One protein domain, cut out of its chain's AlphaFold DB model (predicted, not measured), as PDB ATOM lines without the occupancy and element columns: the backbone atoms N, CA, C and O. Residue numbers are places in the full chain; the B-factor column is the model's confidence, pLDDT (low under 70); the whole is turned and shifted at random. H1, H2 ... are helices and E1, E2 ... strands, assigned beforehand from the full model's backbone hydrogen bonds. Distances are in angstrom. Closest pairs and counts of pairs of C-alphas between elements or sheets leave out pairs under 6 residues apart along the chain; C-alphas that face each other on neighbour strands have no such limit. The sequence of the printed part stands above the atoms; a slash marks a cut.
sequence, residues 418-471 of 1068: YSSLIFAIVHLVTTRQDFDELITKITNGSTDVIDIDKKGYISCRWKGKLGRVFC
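This is residues 418 to 471 of the 1068 residues of an uncharacterized protein of Achromatium sp. WMS2 (UniProt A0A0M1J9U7). A small antiparallel sheet of three strands has one helix, H1, packed over its edge strand E3, while a second helix, H2, slants away from H1 and only grazes the sheet. The 54 printed residues hold H1, H2, E1, E2 and E3 in that order, and the class is mixed, helices and strands. The sheet's order E1, E2, E3 is a meander, each strand the antiparallel neighbour of the one before. The whole is compact, with a radius of gyration of the C-alphas of 10.3 A and spans of 31 by 21 by 18 A.

H1, residues 421 to 428, and H2, residues 432 to 443, are close but not clearly touching; their closest C-alphas, of Ile 425 and Phe 435, are 7.5 A apart. They run opposite ways at a steep tilt of 45 degrees. In both helices every O i to N i+4 pair is within hydrogen-bond range. E1, residues 450 to 452, and E2, residues 457 to 462, form an antiparallel hairpin, with N 459 and O 451 at 2.8 A. E2 and E3, residues 465 to 470, form another, with N 458 and O 469 at 2.8 A. H1 is on the sheet at a height of 7.8 A, over E3 and along the strands, at 16 degrees to E3 on the local plane; the closest C-alphas of H1 and E3 are those of Ala 424 and Gly 467, 5.0 A apart. H2 only grazes the sheet with residues 434 to 442.

H1 begins at C-alpha 421 (175.669, 153.005, 191.745) and is 10.6 A long. H2 measures 16.4 A, E1 7.2 A, E2 16.0 A and E3 17.1 A, ending at C-alpha 470 (169.348, 156.047, 197.910).

The C-alphas farthest apart, of Gln 433 and Lys 455, are 31.4 A apart. The printed part has no cut and no long link. Mean pLDDT of the printed part is 87.4; residue 454 is under 70.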
ATOM      1  N   TYR A 418     168.288 150.944 192.845       86.50
ATOM      2  CA  TYR A 418     169.373 149.975 192.967       86.50
ATOM      3  C   TYR A 418     170.082 150.149 194.311       86.50
ATOM      4  O   TYR A 418     170.104 151.244 194.875       86.50
ATOM      5  N   SER A 419     170.695 149.071 194.805       82.00
ATOM      6  CA  SER A 419     171.442 149.084 196.067       82.00
ATOM      7  C   SER A 419     172.738 149.896 195.976       82.00
ATOM      8  O   SER A 419     173.103 150.557 196.942       82.00
ATOM      9  N   SER A 420     173.412 149.898 194.822       89.12
ATOM     10  CA  SER A 420     174.651 150.646 194.585       89.12
ATOM     11  C   SER A 420     174.685 151.275 193.190       89.12
ATOM     12  O   SER A 420     173.971 150.855 192.270       89.12
ATOM     13  N   LEU A 421     175.542 152.286 193.015       92.25
ATOM     14  CA  LEU A 421     175.669 153.005 191.745       92.25
ATOM     15  C   LEU A 421     176.212 152.120 190.622       92.25
ATOM     16  O   LEU A 421     175.769 152.262 189.483       92.25
ATOM     17  N   ILE A 422     177.114 151.176 190.922       93.88
ATOM     18  CA  ILE A 422     177.653 150.279 189.896       93.88
ATOM     19  C   ILE A 422     176.552 149.411 189.284       93.88
ATOM     20  O   ILE A 422     176.500 149.298 188.060       93.88
ATOM     21  N   PHE A 423     175.620 148.890 190.096       93.00
ATOM     22  CA  PHE A 423     174.473 148.128 189.596       93.00
ATOM     23  C   PHE A 423     173.548 148.991 188.742       93.00
ATOM     24  O   PHE A 423     173.154 148.563 187.656       93.00
ATOM     25  N   ALA A 424     173.259 150.224 189.168       92.38
ATOM     26  CA  ALA A 424     172.503 151.156 188.338       92.38
ATOM     27  C   ALA A 424     173.190 151.348 186.973       92.38
ATOM     28  O   ALA A 424     172.573 151.133 185.933       92.38
ATOM     29  N   ILE A 425     174.488 151.657 186.962       94.75
ATOM     30  CA  ILE A 425     175.245 151.938 185.738       94.75
ATOM     31  C   ILE A 425     175.274 150.746 184.776       94.75
ATOM     32  O   ILE A 425     174.984 150.934 183.593       94.75
ATOM     33  N   VAL A 426     175.581 149.529 185.242       94.25
ATOM     34  CA  VAL A 426     175.669 148.354 184.350       94.25
ATOM     35  C   VAL A 426     174.325 147.977 183.722       94.25
ATOM     36  O   VAL A 426     174.303 147.385 182.647       94.25
ATOM     37  N   HIS A 427     173.204 148.362 184.338       91.94
ATOM     38  CA  HIS A 427     171.873 148.229 183.740       91.94
ATOM     39  C   HIS A 427     171.546 149.330 182.715       91.94
ATOM     40  O   HIS A 427     170.745 149.116 181.796       91.94
ATOM     41  N   LEU A 428     172.143 150.515 182.861       90.50
ATOM     42  CA  LEU A 428     171.912 151.654 181.974       90.50
ATOM     43  C   LEU A 428     172.689 151.527 180.655       90.50
ATOM     44  O   LEU A 428     172.145 151.825 179.586       90.50
ATOM     45  N   VAL A 429     173.942 151.077 180.714       91.94
ATOM     46  CA  VAL A 429     174.853 151.041 179.558       91.94
ATOM     47  C   VAL A 429     174.764 149.736 178.767       91.94
ATOM     48  O   VAL A 429     174.459 148.680 179.308       91.94
ATOM     49  N   THR A 430     175.048 149.802 177.462       82.00
ATOM     50  CA  THR A 430     175.018 148.624 176.572       82.00
ATOM     51  C   THR A 430     176.392 148.068 176.212       82.00
ATOM     52  O   THR A 430     176.504 146.907 175.829       82.00
ATOM     53  N   THR A 431     177.447 148.879 176.303       89.50
ATOM     54  CA  THR A 431     178.804 148.499 175.889       89.50
ATOM     55  C   THR A 431     179.842 149.007 176.887       89.50
ATOM     56  O   THR A 431     179.582 149.938 177.648       89.50
ATOM     57  N   ARG A 432     181.051 148.432 176.850       91.56
ATOM     58  CA  ARG A 432     182.194 148.916 177.644       91.56
ATOM     59  C   ARG A 432     182.566 150.365 177.308       91.56
ATOM     60  O   ARG A 432     182.933 151.120 178.193       91.56
ATOM     61  N   GLN A 433     182.418 150.768 176.045       93.00
ATOM     62  CA  GLN A 433     182.685 152.142 175.624       93.00
ATOM     63  C   GLN A 433     181.674 153.126 176.228       93.00
ATOM     64  O   GLN A 433     182.073 154.176 176.722       93.00
ATOM     65  N   ASP A 434     180.388 152.761 176.244       93.19
ATOM     66  CA  ASP A 434     179.348 153.555 176.906       93.19
ATOM     67  C   ASP A 434     179.608 153.680 178.411       93.19
ATOM     68  O   ASP A 434     179.397 154.746 178.983       93.19
ATOM     69  N   PHE A 435     180.081 152.601 179.043       94.69
ATOM     70  CA  PHE A 435     180.490 152.614 180.446       94.69
ATOM     71  C   PHE A 435     181.626 153.611 180.684       94.69
ATOM     72  O   PHE A 435     181.490 154.497 181.521       94.69
ATOM     73  N   ASP A 436     182.727 153.509 179.938       93.62
ATOM     74  CA  ASP A 436     183.893 154.371 180.148       93.62
ATOM     75  C   ASP A 436     183.568 155.861 179.850       93.62
ATOM     76  O   ASP A 436     184.038 156.754 180.564       93.62
ATOM     77  N   GLU A 437     182.706 156.153 178.863       94.06
ATOM     78  CA  GLU A 437     182.220 157.520 178.592       94.06
ATOM     79  C   GLU A 437     181.363 158.060 179.747       94.06
ATOM     80  O   GLU A 437     181.573 159.185 180.210       94.06
ATOM     81  N   LEU A 438     180.422 157.249 180.239       93.56
ATOM     82  CA  LEU A 438     179.559 157.604 181.361       93.56
ATOM     83  C   LEU A 438     180.382 157.892 182.625       93.56
ATOM     84  O   LEU A 438     180.204 158.945 183.233       93.56
ATOM     85  N   ILE A 439     181.330 157.019 182.976       91.94
ATOM     86  CA  ILE A 439     182.229 157.217 184.124       91.94
ATOM     87  C   ILE A 439     183.041 158.504 183.976       91.94
ATOM     88  O   ILE A 439     183.149 159.272 184.926       91.94
ATOM     89  N   THR A 440     183.549 158.800 182.778       91.12
ATOM     90  CA  THR A 440     184.281 160.053 182.527       91.12
ATOM     91  C   THR A 440     183.407 161.280 182.809       91.12
ATOM     92  O   THR A 440     183.864 162.236 183.438       91.12
ATOM     93  N   LYS A 441     182.133 161.261 182.395       91.19
ATOM     94  CA  LYS A 441     181.192 162.352 182.696       91.19
ATOM     95  C   LYS A 441     180.870 162.463 184.185       91.19
ATOM     96  O   LYS A 441     180.763 163.585 184.680       91.19
ATOM     97  N   ILE A 442     180.749 161.331 184.878       90.12
ATOM     98  CA  ILE A 442     180.533 161.266 186.330       90.12
ATOM     99  C   ILE A 442     181.711 161.902 187.072       90.12
ATOM    100  O   ILE A 442     181.507 162.823 187.858       90.12
ATOM    101  N   THR A 443     182.939 161.490 186.755       86.06
ATOM    102  CA  THR A 443     184.162 162.022 187.376       86.06
ATOM    103  C   THR A 443     184.347 163.518 187.112       86.06
ATOM    104  O   THR A 443     184.838 164.241 187.974       86.06
ATOM    105  N   ASN A 444     183.894 164.011 185.956       85.25
ATOM    106  CA  ASN A 444     183.916 165.439 185.624       85.25
ATOM    107  C   ASN A 444     182.750 166.243 186.241       85.25
ATOM    108  O   ASN A 444     182.660 167.449 186.010       85.25
ATOM    109  N   GLY A 445     181.852 165.604 187.000       80.75
ATOM    110  CA  GLY A 445     180.727 166.255 187.680       80.75
ATOM    111  C   GLY A 445     179.617 166.750 186.763       80.75
ATOM    112  O   GLY A 445     179.023 167.804 187.006       80.75
ATOM    113  N   SER A 446     179.352 166.021 185.681       83.44
ATOM    114  CA  SER A 446     178.352 166.434 184.695       83.44
ATOM    115  C   SER A 446     176.934 166.223 185.254       83.44
ATOM    116  O   SER A 446     176.486 165.093 185.465       83.44
ATOM    117  N   THR A 447     176.229 167.327 185.527       78.50
ATOM    118  CA  THR A 447     174.886 167.328 186.153       78.50
ATOM    119  C   THR A 447     173.768 166.811 185.242       78.50
ATOM    120  O   THR A 447     172.686 166.471 185.713       78.50
ATOM    121  N   ASP A 448     174.027 166.702 183.937       79.94
ATOM    122  CA  ASP A 448     173.159 166.032 182.963       79.94
ATOM    123  C   ASP A 448     173.107 164.510 183.176       79.94
ATOM    124  O   ASP A 448     172.127 163.865 182.796       79.94
ATOM    125  N   VAL A 449     174.140 163.947 183.809       86.06
ATOM    126  CA  VAL A 449     174.288 162.511 184.049       86.06
ATOM    127  C   VAL A 449     173.966 162.130 185.489       86.06
ATOM    128  O   VAL A 449     173.277 161.134 185.696       86.06
ATOM    129  N   ILE A 450     174.450 162.882 186.482       88.06
ATOM    130  CA  ILE A 450     174.170 162.611 187.899       88.06
ATOM    131  C   ILE A 450     173.541 163.824 188.581       88.06
ATOM    132  O   ILE A 450     174.087 164.924 188.549       88.06
ATOM    133  N   ASP A 451     172.437 163.586 189.290       86.25
ATOM    134  CA  ASP A 451     171.733 164.587 190.101       86.25
ATOM    135  C   ASP A 451     171.202 163.974 191.414       86.25
ATOM    136  O   ASP A 451     171.131 162.752 191.539       86.25
ATOM    137  N   ILE A 452     170.817 164.800 192.394       82.88
ATOM    138  CA  ILE A 452     170.142 164.360 193.629       82.88
ATOM    139  C   ILE A 452     168.700 164.875 193.637       82.88
ATOM    140  O   ILE A 452     168.448 166.077 193.525       82.88
ATOM    141  N   ASP A 453     167.739 163.974 193.845       78.50
ATOM    142  CA  ASP A 453     166.336 164.357 193.994       78.50
ATOM    143  C   ASP A 453     165.994 164.890 195.404       78.50
ATOM    144  O   ASP A 453     166.768 164.805 196.356       78.50
ATOM    145  N   LYS A 454     164.784 165.441 195.574       69.19
ATOM    146  CA  LYS A 454     164.333 165.988 196.872       69.19
ATOM    147  C   LYS A 454     164.233 164.948 197.996       69.19
ATOM    148  O   LYS A 454     164.191 165.348 199.155       69.19
ATOM    149  N   LYS A 455     164.130 163.660 197.662       71.00
ATOM    150  CA  LYS A 455     164.047 162.554 198.623       71.00
ATOM    151  C   LYS A 455     165.437 162.018 199.003       71.00
ATOM    152  O   LYS A 455     165.523 161.168 199.876       71.00
ATOM    153  N   GLY A 456     166.514 162.535 198.402       77.62
ATOM    154  CA  GLY A 456     167.891 162.120 198.684       77.62
ATOM    155  C   GLY A 456     168.407 161.000 197.778       77.62
ATOM    156  O   GLY A 456     169.477 160.457 198.035       77.62
ATOM    157  N   TYR A 457     167.701 160.647 196.700       86.44
ATOM    158  CA  TYR A 457     168.190 159.636 195.762       86.44
ATOM    159  C   TYR A 457     169.139 160.256 194.738       86.44
ATOM    160  O   TYR A 457     168.800 161.233 194.063       86.44
ATOM    161  N   ILE A 458     170.301 159.631 194.574       89.75
ATOM    162  CA  ILE A 458     171.238 159.897 193.487       89.75
ATOM    163  C   ILE A 458     170.652 159.279 192.218       89.75
ATOM    164  O   ILE A 458     170.487 158.066 192.115       89.75
ATOM    165  N   SER A 459     170.312 160.131 191.264       89.94
ATOM    166  CA  SER A 459     169.764 159.784 189.957       89.94
ATOM    167  C   SER A 459     170.897 159.733 188.937       89.94
ATOM    168  O   SER A 459     171.558 160.743 188.723       89.94
ATOM    169  N   CYS A 460     171.109 158.584 188.295       91.31
ATOM    170  CA  CYS A 460     172.070 158.388 187.212       91.31
ATOM    171  C   CYS A 460     171.327 158.191 185.885       91.31
ATOM    172  O   CYS A 460     170.540 157.252 185.739       91.31
ATOM    173  N   ARG A 461     171.559 159.088 184.926       89.12
ATOM    174  CA  ARG A 461     170.903 159.117 183.617       89.12
ATOM    175  C   ARG A 461     171.890 158.790 182.507       89.12
ATOM    176  O   ARG A 461     172.961 159.384 182.411       89.12
ATOM    177  N   TRP A 462     171.491 157.894 181.610       90.56
ATOM    178  CA  TRP A 462     172.264 157.593 180.408       90.56
ATOM    179  C   TRP A 462     171.356 157.226 179.239       90.56
ATOM    180  O   TRP A 462     170.543 156.310 179.346       90.56
ATOM    181  N   LYS A 463     171.496 157.941 178.113       84.81
ATOM    182  CA  LYS A 463     170.765 157.693 176.852       84.81
ATOM    183  C   LYS A 463     169.256 157.424 177.049       84.81
ATOM    184  O   LYS A 463     168.711 156.488 176.474       84.81
ATOM    185  N   GLY A 464     168.589 158.242 177.869       76.19
ATOM    186  CA  GLY A 464     167.144 158.151 178.126       76.19
ATOM    187  C   GLY A 464     166.717 157.102 179.159       76.19
ATOM    188  O   GLY A 464     165.525 156.945 179.382       76.19
ATOM    189  N   LYS A 465     167.659 156.399 179.801       82.69
ATOM    190  CA  LYS A 465     167.388 155.516 180.943       82.69
ATOM    191  C   LYS A 465     167.812 156.181 182.254       82.69
ATOM    192  O   LYS A 465     168.779 156.946 182.264       82.69
ATOM    193  N   LEU A 466     167.138 155.840 183.354       85.12
ATOM    194  CA  LEU A 466     167.386 156.382 184.694       85.12
ATOM    195  C   LEU A 466     167.474 155.262 185.741       85.12
ATOM    196  O   LEU A 466     166.540 154.476 185.904       85.12
ATOM    197  N   GLY A 467     168.579 155.232 186.484       88.00
ATOM    198  CA  GLY A 467     168.749 154.424 187.691       88.00
ATOM    199  C   GLY A 467     168.884 155.328 188.913       88.00
ATOM    200  O   GLY A 467     169.448 156.416 188.817       88.00
ATOM    201  N   ARG A 468     168.347 154.909 190.058       88.69
ATOM    202  CA  ARG A 468     168.374 155.677 191.309       88.69
ATOM    203  C   ARG A 468     169.037 154.868 192.416       88.69
ATOM    204  O   ARG A 468     168.821 153.667 192.512       88.69
ATOM    205  N   VAL A 469     169.816 155.526 193.262       88.50
ATOM    206  CA  VAL A 469     170.449 154.933 194.449       88.50
ATOM    207  C   VAL A 469     170.138 155.826 195.633       88.50
ATOM    208  O   VAL A 469     170.327 157.039 195.555       88.50
ATOM    209  N   PHE A 470     169.637 155.253 196.723       86.06
ATOM    210  CA  PHE A 470     169.348 156.047 197.910       86.06
ATOM    211  C   PHE A 470     170.645 156.529 198.563       86.06
ATOM    212  O   PHE A 470     171.521 155.728 198.888       86.06
ATOM    213  N   CYS A 471     170.763 157.839 198.775       87.62
ATOM    214  CA  CYS A 471     171.831 158.429 199.567       87.62
ATOM    215  C   CYS A 471     171.216 159.027 200.836       87.62
ATOM    216  O   CYS A 471     170.548 160.063 200.766       87.62
TER     217      CYS A 471